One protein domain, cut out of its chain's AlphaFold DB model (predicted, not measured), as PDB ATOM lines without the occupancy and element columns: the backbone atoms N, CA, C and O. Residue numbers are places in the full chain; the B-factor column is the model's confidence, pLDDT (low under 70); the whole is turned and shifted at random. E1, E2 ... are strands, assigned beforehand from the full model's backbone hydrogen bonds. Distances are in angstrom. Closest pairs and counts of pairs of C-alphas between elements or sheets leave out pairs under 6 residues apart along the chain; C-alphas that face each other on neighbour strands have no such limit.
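This is residues 4 to 72 and 164 to 184 of the 189 residues of the protein "Hypothetical protein" of Chrysotila carterae (UniProt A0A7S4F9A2). Six strands make a small, elongated barrel, not fully closed: the strongly twisted sheet E1 E6 E5 E4 is one wall, the hairpin E2 E3 the other, with a gap between E1 and E2. Residues 171 to 184 loop out and fold back to E2. The printed part has 90 residues, strands E1 to E6 in chain order and no named helix; it is all strand, antiparallel, compact with radius of gyration of the C-alphas 13.9 A, and spans 43 by 25 by 23 A.

Start at E1, residues 4 to 8; N 6 lies 3.2 A from O 165 of E6, residues 164 to 170. E2, residues 15 to 22, only just apart from E1 at 8.2 A, forms a hairpin with E3, residues 27 to 35: N 16 to O 34, 2.7 A. Glu 32 of E3 and Leu 48 of E4, residues 42 to 49, have the closest C-alphas, 5.1 A. E4 forms a hairpin with E5, residues 55 to 68: N 44 to O 63, 2.7 A. Beside E5 is its neighbour E6: N 166 to O 66, 2.7 A.

Find C-alpha 4 at (104.526, 151.391, 141.840), where E1 begins; E6 ends at C-alpha 170 at (103.593, 162.697, 146.669). E5, 30.1 A long, bends by 104 degrees at residue 58.

Residues 73 to 163 are not printed; C-alphas 72 and 164 are 11.3 A apart. The pLDDT is under 70 at residues 69 to 72 and 164 to 184.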
ATOM      1  N   VAL A   4     104.055 152.163 142.987       73.81
ATOM      2  CA  VAL A   4     104.526 151.391 141.840       73.81
ATOM      3  C   VAL A   4     105.669 150.488 142.280       73.81
ATOM      4  O   VAL A   4     106.580 150.912 142.995       73.81
ATOM      5  N   HIS A   5     105.587 149.228 141.867       77.38
ATOM      6  CA  HIS A   5     106.572 148.197 142.155       77.38
ATOM      7  C   HIS A   5     107.316 147.842 140.871       77.38
ATOM      8  O   HIS A   5     106.694 147.419 139.899       77.38
ATOM      9  N   CYS A   6     108.638 148.013 140.873       77.25
ATOM     10  CA  CYS A   6     109.489 147.664 139.740       77.25
ATOM     11  C   CYS A   6     110.419 146.508 140.106       77.25
ATOM     12  O   CYS A   6     111.077 146.532 141.149       77.25
ATOM     13  N   VAL A   7     110.461 145.523 139.210       81.00
ATOM     14  CA  VAL A   7     111.285 144.316 139.291       81.00
ATOM     15  C   VAL A   7     112.311 144.381 138.176       81.00
ATOM     16  O   VAL A   7     111.915 144.569 137.026       81.00
ATOM     17  N   ALA A   8     113.597 144.233 138.484       82.12
ATOM     18  CA  ALA A   8     114.632 144.243 137.454       82.12
ATOM     19  C   ALA A   8     115.747 143.244 137.760       82.12
ATOM     20  O   ALA A   8     116.401 143.344 138.803       82.12
ATOM     21  N   ALA A   9     115.947 142.281 136.851       81.19
ATOM     22  CA  ALA A   9     117.057 141.324 136.912       81.19
ATOM     23  C   ALA A   9     118.403 142.046 136.846       81.19
ATOM     24  O   ALA A   9     119.292 141.830 137.665       81.19
ATOM     25  N   GLU A  10     118.473 143.031 135.953       85.44
ATOM     26  CA  GLU A  10     119.660 143.832 135.699       85.44
ATOM     27  C   GLU A  10     119.333 145.317 135.923       85.44
ATOM     28  O   GLU A  10     119.039 146.059 134.980       85.44
ATOM     29  N   PRO A  11     119.367 145.811 137.179       85.00
ATOM     30  CA  PRO A  11     118.975 147.187 137.484       85.00
ATOM     31  C   PRO A  11     119.785 148.240 136.721       85.00
ATOM     32  O   PRO A  11     119.273 149.318 136.430       85.00
ATOM     33  N   ARG A  12     121.050 147.952 136.392       88.75
ATOM     34  CA  ARG A  12     121.934 148.875 135.658       88.75
ATOM     35  C   ARG A  12     121.579 149.015 134.178       88.75
ATOM     36  O   ARG A  12     121.928 150.033 133.593       88.75
ATOM     37  N   GLU A  13     120.878 148.038 133.619       87.81
ATOM     38  CA  GLU A  13     120.468 148.009 132.210       87.81
ATOM     39  C   GLU A  13     118.973 148.325 132.055       87.81
ATOM     40  O   GLU A  13     118.495 148.663 130.976       87.81
ATOM     41  N   THR A  14     118.223 148.322 133.162       87.56
ATOM     42  CA  THR A  14     116.785 148.596 133.159       87.56
ATOM     43  C   THR A  14     116.476 150.087 133.309       87.56
ATOM     44  O   THR A  14     116.853 150.731 134.296       87.56
ATOM     45  N   VAL A  15     115.699 150.629 132.366       90.31
ATOM     46  CA  VAL A  15     115.220 152.020 132.377       90.31
ATOM     47  C   VAL A  15     113.764 152.094 132.840       90.31
ATOM     48  O   VAL A  15     112.856 151.527 132.236       90.31
ATOM     49  N   LEU A  16     113.530 152.861 133.899       90.00
ATOM     50  CA  LEU A  16     112.216 153.282 134.358       90.00
ATOM     51  C   LEU A  16     111.793 154.546 133.610       90.00
ATOM     52  O   LEU A  16     112.400 155.604 133.770       90.00
ATOM     53  N   ARG A  17     110.718 154.452 132.829       92.38
ATOM     54  CA  ARG A  17     110.070 155.606 132.203       92.38
ATOM     55  C   ARG A  17     108.784 155.947 132.943       92.38
ATOM     56  O   ARG A  17     107.896 155.108 133.050       92.38
ATOM     57  N   ILE A  18     108.686 157.177 133.426       91.12
ATOM     58  CA  ILE A  18     107.508 157.714 134.109       91.12
ATOM     59  C   ILE A  18     106.891 158.744 133.179       91.12
ATOM     60  O   ILE A  18     107.565 159.700 132.811       91.12
ATOM     61  N   ALA A  19     105.636 158.546 132.793       91.75
ATOM     62  CA  ALA A  19     104.901 159.476 131.948       91.75
ATOM     63  C   ALA A  19     103.694 160.034 132.706       91.75
ATOM     64  O   ALA A  19     103.043 159.329 133.478       91.75
ATOM     65  N   VAL A  20     103.413 161.311 132.473       90.50
ATOM     66  CA  VAL A  20     102.165 161.961 132.861       90.50
ATOM     67  C   VAL A  20     101.249 161.901 131.650       90.50
ATOM     68  O   VAL A  20     101.634 162.346 130.564       90.50
ATOM     69  N   VAL A  21     100.072 161.314 131.837       91.06
ATOM     70  CA  VAL A  21      99.059 161.166 130.794       91.06
ATOM     71  C   VAL A  21      97.913 162.116 131.110       91.06
ATOM     72  O   VAL A  21      97.491 162.225 132.259       91.06
ATOM     73  N   ASP A  22      97.462 162.833 130.090       89.38
ATOM     74  CA  ASP A  22      96.232 163.613 130.137       89.38
ATOM     75  C   ASP A  22      95.041 162.658 129.996       89.38
ATOM     76  O   ASP A  22      94.939 161.955 128.987       89.38
ATOM     77  N   ASP A  23      94.183 162.600 131.015       86.94
ATOM     78  CA  ASP A  23      93.077 161.643 131.090       86.94
ATOM     79  C   ASP A  23      91.998 161.905 130.025       86.94
ATOM     80  O   ASP A  23      91.378 160.955 129.545       86.94
ATOM     81  N   ASP A  24      91.813 163.159 129.601       88.25
ATOM     82  CA  ASP A  24      90.786 163.530 128.619       88.25
ATOM     83  C   ASP A  24      91.177 163.119 127.192       88.25
ATOM     84  O   ASP A  24      90.325 162.781 126.365       88.25
ATOM     85  N   PHE A  25      92.479 163.132 126.897       84.75
ATOM     86  CA  PHE A  25      93.018 162.883 125.557       84.75
ATOM     87  C   PHE A  25      93.855 161.595 125.452       84.75
ATOM     88  O   PHE A  25      94.381 161.314 124.373       84.75
ATOM     89  N   ASP A  26      94.004 160.842 126.552       87.19
ATOM     90  CA  ASP A  26      94.867 159.653 126.718       87.19
ATOM     91  C   ASP A  26      96.263 159.855 126.097       87.19
ATOM     92  O   ASP A  26      96.824 158.987 125.421       87.19
ATOM     93  N   ARG A  27      96.819 161.062 126.277       88.88
ATOM     94  CA  ARG A  27      98.062 161.501 125.634       88.88
ATOM     95  C   ARG A  27      99.142 161.784 126.664       88.88
ATOM     96  O   ARG A  27      98.926 162.506 127.629       88.88
ATOM     97  N   GLU A  28     100.349 161.285 126.407       90.31
ATOM     98  CA  GLU A  28     101.531 161.649 127.189       90.31
ATOM     99  C   GLU A  28     101.860 163.139 126.997       90.31
ATOM    100  O   GLU A  28     102.137 163.594 125.882       90.31
ATOM    101  N   VAL A  29     101.831 163.896 128.094       91.44
ATOM    102  CA  VAL A  29     102.122 165.340 128.102       91.44
ATOM    103  C   VAL A  29     103.536 165.644 128.583       91.44
ATOM    104  O   VAL A  29     104.151 166.617 128.145       91.44
ATOM    105  N   ALA A  30     104.082 164.791 129.446       93.75
ATOM    106  CA  ALA A  30     105.435 164.914 129.959       93.75
ATOM    107  C   ALA A  30     105.964 163.551 130.411       93.75
ATOM    108  O   ALA A  30     105.189 162.656 130.746       93.75
ATOM    109  N   TYR A  31     107.282 163.390 130.448       94.88
ATOM    110  CA  TYR A  31     107.901 162.160 130.926       94.88
ATOM    111  C   TYR A  31     109.246 162.409 131.604       94.88
ATOM    112  O   TYR A  31     109.857 163.455 131.428       94.88
ATOM    113  N   GLU A  32     109.734 161.421 132.340       94.19
ATOM    114  CA  GLU A  32     111.136 161.316 132.734       94.19
ATOM    115  C   GLU A  32     111.603 159.866 132.590       94.19
ATOM    116  O   GLU A  32     110.823 158.922 132.752       94.19
ATOM    117  N   THR A  33     112.878 159.687 132.254       93.12
ATOM    118  CA  THR A  33     113.529 158.379 132.150       93.12
ATOM    119  C   THR A  33     114.684 158.289 133.133       93.12
ATOM    120  O   THR A  33     115.544 159.163 133.190       93.12
ATOM    121  N   VAL A  34     114.726 157.209 133.910       91.50
ATOM    122  CA  VAL A  34     115.756 156.991 134.927       91.50
ATOM    123  C   VAL A  34     116.216 155.542 134.891       91.50
ATOM    124  O   VAL A  34     115.402 154.631 134.822       91.50
ATOM    125  N   VAL A  35     117.522 155.308 134.971       90.81
ATOM    126  CA  VAL A  35     118.071 153.952 135.104       90.81
ATOM    127  C   VAL A  35     117.889 153.477 136.544       90.81
ATOM    128  O   VAL A  35     118.313 154.163 137.480       90.81
ATOM    129  N   LEU A  36     117.288 152.300 136.738       89.06
ATOM    130  CA  LEU A  36     116.959 151.784 138.073       89.06
ATOM    131  C   LEU A  36     118.198 151.644 138.967       89.06
ATOM    132  O   LEU A  36     118.159 152.009 140.138       89.06
ATOM    133  N   GLY A  37     119.320 151.197 138.406       86.62
ATOM    134  CA  GLY A  37     120.583 150.988 139.115       86.62
ATOM    135  C   GLY A  37     121.280 152.268 139.583       86.62
ATOM    136  O   GLY A  37     122.276 152.181 140.298       86.62
ATOM    137  N   VAL A  38     120.782 153.445 139.188       89.75
ATOM    138  CA  VAL A  38     121.328 154.758 139.578       89.75
ATOM    139  C   VAL A  38     120.420 155.466 140.594       89.75
ATOM    140  O   VAL A  38     120.797 156.491 141.170       89.75
ATOM    141  N   LEU A  39     119.225 154.919 140.850       89.75
ATOM    142  CA  LEU A  39     118.318 155.442 141.864       89.75
ATOM    143  C   LEU A  39     118.955 155.375 143.255       89.75
ATOM    144  O   LEU A  39     119.833 154.565 143.545       89.75
ATOM    145  N   ARG A  40     118.495 156.253 144.147       90.56
ATOM    146  CA  ARG A  40     118.922 156.290 145.548       90.56
ATOM    147  C   ARG A  40     117.696 156.357 146.441       90.56
ATOM    148  O   ARG A  40     116.794 157.132 146.142       90.56
ATOM    149  N   GLU A  41     117.714 155.626 147.550       91.06
ATOM    150  CA  GLU A  41     116.606 155.578 148.511       91.06
ATOM    151  C   GLU A  41     116.264 156.934 149.140       91.06
ATOM    152  O   GLU A  41     117.120 157.808 149.321       91.06
ATOM    153  N   GLY A  42     115.002 157.083 149.533       90.38
ATOM    154  CA  GLY A  42     114.429 158.272 150.147       90.38
ATOM    155  C   GLY A  42     113.679 159.158 149.154       90.38
ATOM    156  O   GLY A  42     113.440 158.793 148.005       90.38
ATOM    157  N   TYR A  43     113.294 160.347 149.610       92.31
ATOM    158  CA  TYR A  43     112.577 161.319 148.786       92.31
ATOM    159  C   TYR A  43     113.495 161.935 147.724       92.31
ATOM    160  O   TYR A  43     114.607 162.379 148.025       92.31
ATOM    161  N   ARG A  44     113.045 161.938 146.470       91.56
ATOM    162  CA  ARG A  44     113.749 162.417 145.281       91.56
ATOM    163  C   ARG A  44     112.795 163.188 144.384       91.56
ATOM    164  O   ARG A  44     111.595 162.936 144.372       91.56
ATOM    165  N   VAL A  45     113.358 164.125 143.632       91.75
ATOM    166  CA  VAL A  45     112.624 164.946 142.673       91.75
ATOM    167  C   VAL A  45     113.046 164.536 141.271       91.75
ATOM    168  O   VAL A  45     114.236 164.539 140.960       91.75
ATOM    169  N   PHE A  46     112.076 164.180 140.439       92.81
ATOM    170  CA  PHE A  46     112.273 163.896 139.024       92.81
ATOM    171  C   PHE A  46     111.786 165.082 138.211       92.81
ATOM    172  O   PHE A  46     110.617 165.450 138.287       92.81
ATOM    173  N   HIS A  47     112.688 165.697 137.457       94.25
ATOM    174  CA  HIS A  47     112.339 166.807 136.584       94.25
ATOM    175  C   HIS A  47     111.775 166.258 135.287       94.25
ATOM    176  O   HIS A  47     112.438 165.475 134.619       94.25
ATOM    177  N   LEU A  48     110.563 166.672 134.943       94.00
ATOM    178  CA  LEU A  48     109.901 166.178 133.751       94.00
ATOM    179  C   LEU A  48     110.427 166.874 132.496       94.00
ATOM    180  O   LEU A  48     110.901 168.015 132.509       94.00
ATOM    181  N   ARG A  49     110.306 166.161 131.385       95.75
ATOM    182  CA  ARG A  49     110.653 166.587 130.038       95.75
ATOM    183  C   ARG A  49     109.411 166.590 129.173       95.75
ATOM    184  O   ARG A  49     108.505 165.780 129.354       95.75
ATOM    185  N   ASN A  50     109.391 167.497 128.210       94.12
ATOM    186  CA  ASN A  50     108.401 167.470 127.150       94.12
ATOM    187  C   ASN A  50     108.693 166.316 126.175       94.12
ATOM    188  O   ASN A  50     109.755 165.692 126.219       94.12
ATOM    189  N   MET A  51     107.786 166.075 125.230       93.50
ATOM    190  CA  MET A  51     107.935 164.999 124.238       93.50
ATOM    191  C   MET A  51     109.141 165.163 123.294       93.50
ATOM    192  O   MET A  51     109.515 164.209 122.619       93.50
ATOM    193  N   GLN A  52     109.781 166.337 123.267       94.25
ATOM    194  CA  GLN A  52     111.018 166.593 122.517       94.25
ATOM    195  C   GLN A  52     112.287 166.346 123.360       94.25
ATOM    196  O   GLN A  52     113.394 166.502 122.854       94.25
ATOM    197  N   GLY A  53     112.149 165.965 124.636       91.69
ATOM    198  CA  GLY A  53     113.261 165.707 125.557       91.69
ATOM    199  C   GLY A  53     113.783 166.942 126.300       91.69
ATOM    200  O   GLY A  53     114.696 166.824 127.127       91.69
ATOM    201  N   THR A  54     113.190 168.113 126.064       95.06
ATOM    202  CA  THR A  54     113.540 169.359 126.752       95.06
ATOM    203  C   THR A  54     112.941 169.363 128.150       95.06
ATOM    204  O   THR A  54     111.755 169.091 128.330       95.06
ATOM    205  N   ARG A  55     113.758 169.689 129.153       94.00
ATOM    206  CA  ARG A  55     113.314 169.814 130.544       94.00
ATOM    207  C   ARG A  55     112.289 170.940 130.686       94.00
ATOM    208  O   ARG A  55     112.498 172.032 130.166       94.00
ATOM    209  N   ILE A  56     111.228 170.679 131.440       93.88
ATOM    210  CA  ILE A  56     110.212 171.667 131.796       93.88
ATOM    211  C   ILE A  56     110.551 172.187 133.197       93.88
ATOM    212  O   ILE A  56     110.537 171.426 134.163       93.88
ATOM    213  N   GLU A  57     110.905 173.467 133.319       89.38
ATOM    214  CA  GLU A  57     111.465 174.033 134.561       89.38
ATOM    215  C   GLU A  57     110.529 173.884 135.769       89.38
ATOM    216  O   GLU A  57     110.973 173.533 136.862       89.38
ATOM    217  N   SER A  58     109.230 174.076 135.546       87.38
ATOM    218  CA  SER A  58     108.200 174.098 136.588       87.38
ATOM    219  C   SER A  58     107.526 172.746 136.831       87.38
ATOM    220  O   SER A  58     106.645 172.654 137.681       87.38
ATOM    221  N   CYS A  59     107.900 171.690 136.100       89.81
ATOM    222  CA  CYS A  59     107.236 170.389 136.190       89.81
ATOM    223  C   CYS A  59     108.176 169.352 136.796       89.81
ATOM    224  O   CYS A  59     109.175 168.952 136.196       89.81
ATOM    225  N   SER A  60     107.859 168.916 138.012       92.50
ATOM    226  CA  SER A  60     108.645 167.919 138.732       92.50
ATOM    227  C   SER A  60     107.750 166.972 139.522       92.50
ATOM    228  O   SER A  60     106.704 167.374 140.024       92.50
ATOM    229  N   LEU A  61     108.182 165.722 139.663       91.25
ATOM    230  CA  LEU A  61     107.519 164.708 140.475       91.25
ATOM    231  C   LEU A  61     108.332 164.445 141.737       91.25
ATOM    232  O   LEU A  61     109.519 164.130 141.660       91.25
ATOM    233  N   LEU A  62     107.685 164.542 142.897       91.81
ATOM    234  CA  LEU A  62     108.267 164.112 144.162       91.81
ATOM    235  C   LEU A  62     107.933 162.636 144.393       91.81
ATOM    236  O   LEU A  62     106.768 162.239 144.462       91.81
ATOM    237  N   VAL A  63     108.979 161.830 144.532       90.81
ATOM    238  CA  VAL A  63     108.889 160.381 144.688       90.81
ATOM    239  C   VAL A  63     109.734 159.901 145.865       90.81
ATOM    240  O   VAL A  63     110.819 160.406 146.115       90.81
ATOM    241  N   GLN A  64     109.267 158.905 146.599       92.56
ATOM    242  CA  GLN A  64     109.971 158.245 147.687       92.56
ATOM    243  C   GLN A  64     110.471 156.898 147.193       92.56
ATOM    244  O   GLN A  64     109.686 155.974 147.033       92.56
ATOM    245  N   VAL A  65     111.768 156.774 146.976       91.56
ATOM    246  CA  VAL A  65     112.407 155.530 146.552       91.56
ATOM    247  C   VAL A  65     112.675 154.663 147.785       91.56
ATOM    248  O   VAL A  65     113.153 155.152 148.803       91.56
ATOM    249  N   SER A  66     112.415 153.370 147.702       88.25
ATOM    250  CA  SER A  66     112.709 152.375 148.736       88.25
ATOM    251  C   SER A  66     113.173 151.102 148.049       88.25
ATOM    252  O   SER A  66     112.517 150.680 147.107       88.25
ATOM    253  N   PHE A  67     114.286 150.494 148.443       86.62
ATOM    254  CA  PHE A  67     114.701 149.219 147.864       86.62
ATOM    255  C   PHE A  67     114.175 148.057 148.695       86.62
ATOM    256  O   PHE A  67     114.045 148.126 149.915       86.62
ATOM    257  N   GLY A  68     113.818 146.984 148.001       78.31
ATOM    258  CA  GLY A  68     113.412 145.729 148.608       78.31
ATOM    259  C   GLY A  68     114.169 144.584 147.954       78.31
ATOM    260  O   GLY A  68     114.457 144.614 146.759       78.31
ATOM    261  N   ALA A  69     114.476 143.556 148.732       62.69
ATOM    262  CA  ALA A  69     114.859 142.268 148.184       62.69
ATOM    263  C   ALA A  69     113.599 141.401 148.151       62.69
ATOM    264  O   ALA A  69     113.104 140.997 149.204       62.69
ATOM    265  N   GLN A  70     113.047 141.135 146.965       57.00
ATOM    266  CA  GLN A  70     112.104 140.030 146.838       57.00
ATOM    267  C   GLN A  70     112.950 138.768 146.712       57.00
ATOM    268  O   GLN A  70     113.533 138.487 145.671       57.00
ATOM    269  N   VAL A  71     113.052 138.021 147.807       52.91
ATOM    270  CA  VAL A  71     113.486 136.625 147.733       52.91
ATOM    271  C   VAL A  71     112.465 135.935 146.836       52.91
ATOM    272  O   VAL A  71     111.276 136.148 147.060       52.91
ATOM    273  N   ASN A  72     112.900 135.210 145.803       49.53
ATOM    274  CA  ASN A  72     112.058 134.557 144.795       49.53
ATOM    275  C   ASN A  72     110.857 133.816 145.427       49.53
ATOM    276  O   ASN A  72     110.918 132.624 145.697       49.53
ATOM    277  N   TYR A 164     114.690 144.810 143.683       35.00
ATOM    278  CA  TYR A 164     113.485 145.649 143.562       35.00
ATOM    279  C   TYR A 164     113.642 147.064 144.116       35.00
ATOM    280  O   TYR A 164     114.328 147.311 145.110       35.00
ATOM    281  N   VAL A 165     112.886 147.984 143.509       27.27
ATOM    282  CA  VAL A 165     112.732 149.382 143.923       27.27
ATOM    283  C   VAL A 165     111.237 149.726 143.994       27.27
ATOM    284  O   VAL A 165     110.504 149.575 143.021       27.27
ATOM    285  N   SER A 166     110.769 150.188 145.149       27.17
ATOM    286  CA  SER A 166     109.427 150.696 145.446       27.17
ATOM    287  C   SER A 166     109.459 152.228 145.497       27.17
ATOM    288  O   SER A 166     110.188 152.807 146.298       27.17
ATOM    289  N   LEU A 167     108.679 152.890 144.640       28.72
ATOM    290  CA  LEU A 167     108.559 154.351 144.574       28.72
ATOM    291  C   LEU A 167     107.169 154.798 145.072       28.72
ATOM    292  O   LEU A 167     106.154 154.262 144.626       28.72
ATOM    293  N   SER A 168     107.108 155.768 145.990       27.55
ATOM    294  CA  SER A 168     105.864 156.375 146.494       27.55
ATOM    295  C   SER A 168     105.739 157.826 146.007       27.55
ATOM    296  O   SER A 168     106.629 158.633 146.238       27.55
ATOM    297  N   THR A 169     104.675 158.180 145.286       29.92
ATOM    298  CA  THR A 169     104.523 159.531 144.708       29.92
ATOM    299  C   THR A 169     103.725 160.440 145.644       29.92
ATOM    300  O   THR A 169     102.588 160.116 146.009       29.92
ATOM    301  N   LEU A 170     104.292 161.595 146.003       23.80
ATOM    302  CA  LEU A 170     103.593 162.697 146.669       23.80
ATOM    303  C   LEU A 170     103.424 163.826 145.651       23.80
ATOM    304  O   LEU A 170     104.378 164.504 145.291       23.80
ATOM    305  N   CYS A 171     102.200 164.004 145.159       25.98
ATOM    306  CA  CYS A 171     101.860 165.132 144.306       25.98
ATOM    307  C   CYS A 171     101.564 166.334 145.211       25.98
ATOM    308  O   CYS A 171     100.568 166.325 145.933       25.98
ATOM    309  N   SER A 172     102.440 167.337 145.224       24.98
ATOM    310  CA  SER A 172     102.115 168.666 145.744       24.98
ATOM    311  C   SER A 172     102.006 169.620 144.560       24.98
ATOM    312  O   SER A 172     103.014 170.106 144.047       24.98
ATOM    313  N   THR A 173     100.777 169.845 144.112       25.08
ATOM    314  CA  THR A 173     100.394 170.886 143.162       25.08
ATOM    315  C   THR A 173     100.493 172.243 143.861       25.08
ATOM    316  O   THR A 173      99.771 172.501 144.822       25.08
ATOM    317  N   ILE A 174     101.381 173.120 143.390       26.02
ATOM    318  CA  ILE A 174     101.222 174.562 143.587       26.02
ATOM    319  C   ILE A 174     100.745 175.125 142.248       26.02
ATOM    320  O   ILE A 174     101.451 175.028 141.248       26.02
ATOM    321  N   ASN A 175      99.552 175.716 142.313       24.39
ATOM    322  CA  ASN A 175      98.805 176.485 141.317       24.39
ATOM    323  C   ASN A 175      97.990 175.710 140.264       24.39
ATOM    324  O   ASN A 175      98.503 175.198 139.280       24.39
ATOM    325  N   GLU A 176      96.680 175.720 140.545       28.14
ATOM    326  CA  GLU A 176      95.523 175.766 139.643       28.14
ATOM    327  C   GLU A 176      95.450 174.740 138.498       28.14
ATOM    328  O   GLU A 176      95.936 174.953 137.396       28.14
ATOM    329  N   GLY A 177      94.694 173.667 138.773       27.22
ATOM    330  CA  GLY A 177      93.872 172.972 137.781       27.22
ATOM    331  C   GLY A 177      94.579 171.949 136.900       27.22
ATOM    332  O   GLY A 177      94.744 172.201 135.719       27.22
ATOM    333  N   PHE A 178      94.922 170.773 137.436       26.33
ATOM    334  CA  PHE A 178      95.122 169.564 136.621       26.33
ATOM    335  C   PHE A 178      94.955 168.311 137.504       26.33
ATOM    336  O   PHE A 178      95.753 168.073 138.413       26.33
ATOM    337  N   GLU A 179      93.899 167.533 137.264       27.05
ATOM    338  CA  GLU A 179      93.733 166.163 137.767       27.05
ATOM    339  C   GLU A 179      94.261 165.224 136.671       27.05
ATOM    340  O   GLU A 179      93.854 165.353 135.524       27.05
ATOM    341  N   GLY A 180      95.217 164.341 136.974       28.39
ATOM    342  CA  GLY A 180      95.790 163.439 135.968       28.39
ATOM    343  C   GLY A 180      96.311 162.131 136.561       28.39
ATOM    344  O   GLY A 180      96.896 162.115 137.651       28.39
ATOM    345  N   SER A 181      96.086 161.031 135.843       31.23
ATOM    346  CA  SER A 181      96.477 159.663 136.193       31.23
ATOM    347  C   SER A 181      97.872 159.286 135.671       31.23
ATOM    348  O   SER A 181      98.272 159.623 134.557       31.23
ATOM    349  N   VAL A 182      98.642 158.538 136.471       33.38
ATOM    350  CA  VAL A 182      99.980 158.044 136.097       33.38
ATOM    351  C   VAL A 182      99.859 156.628 135.528       33.38
ATOM    352  O   VAL A 182      99.443 155.702 136.227       33.38
ATOM    353  N   ARG A 183     100.260 156.430 134.266       34.19
ATOM    354  CA  ARG A 183     100.370 155.109 133.618       34.19
ATOM    355  C   ARG A 183     101.815 154.846 133.192       34.19
ATOM    356  O   ARG A 183     102.504 155.746 132.720       34.19
ATOM    357  N   GLN A 184     102.276 153.602 133.348       33.84
ATOM    358  CA  GLN A 184     103.646 153.196 133.022       33.84
ATOM    359  C   GLN A 184     103.676 152.194 131.856       33.84
ATOM    360  O   GLN A 184     102.923 151.222 131.847       33.84
TER     361      GLN A 184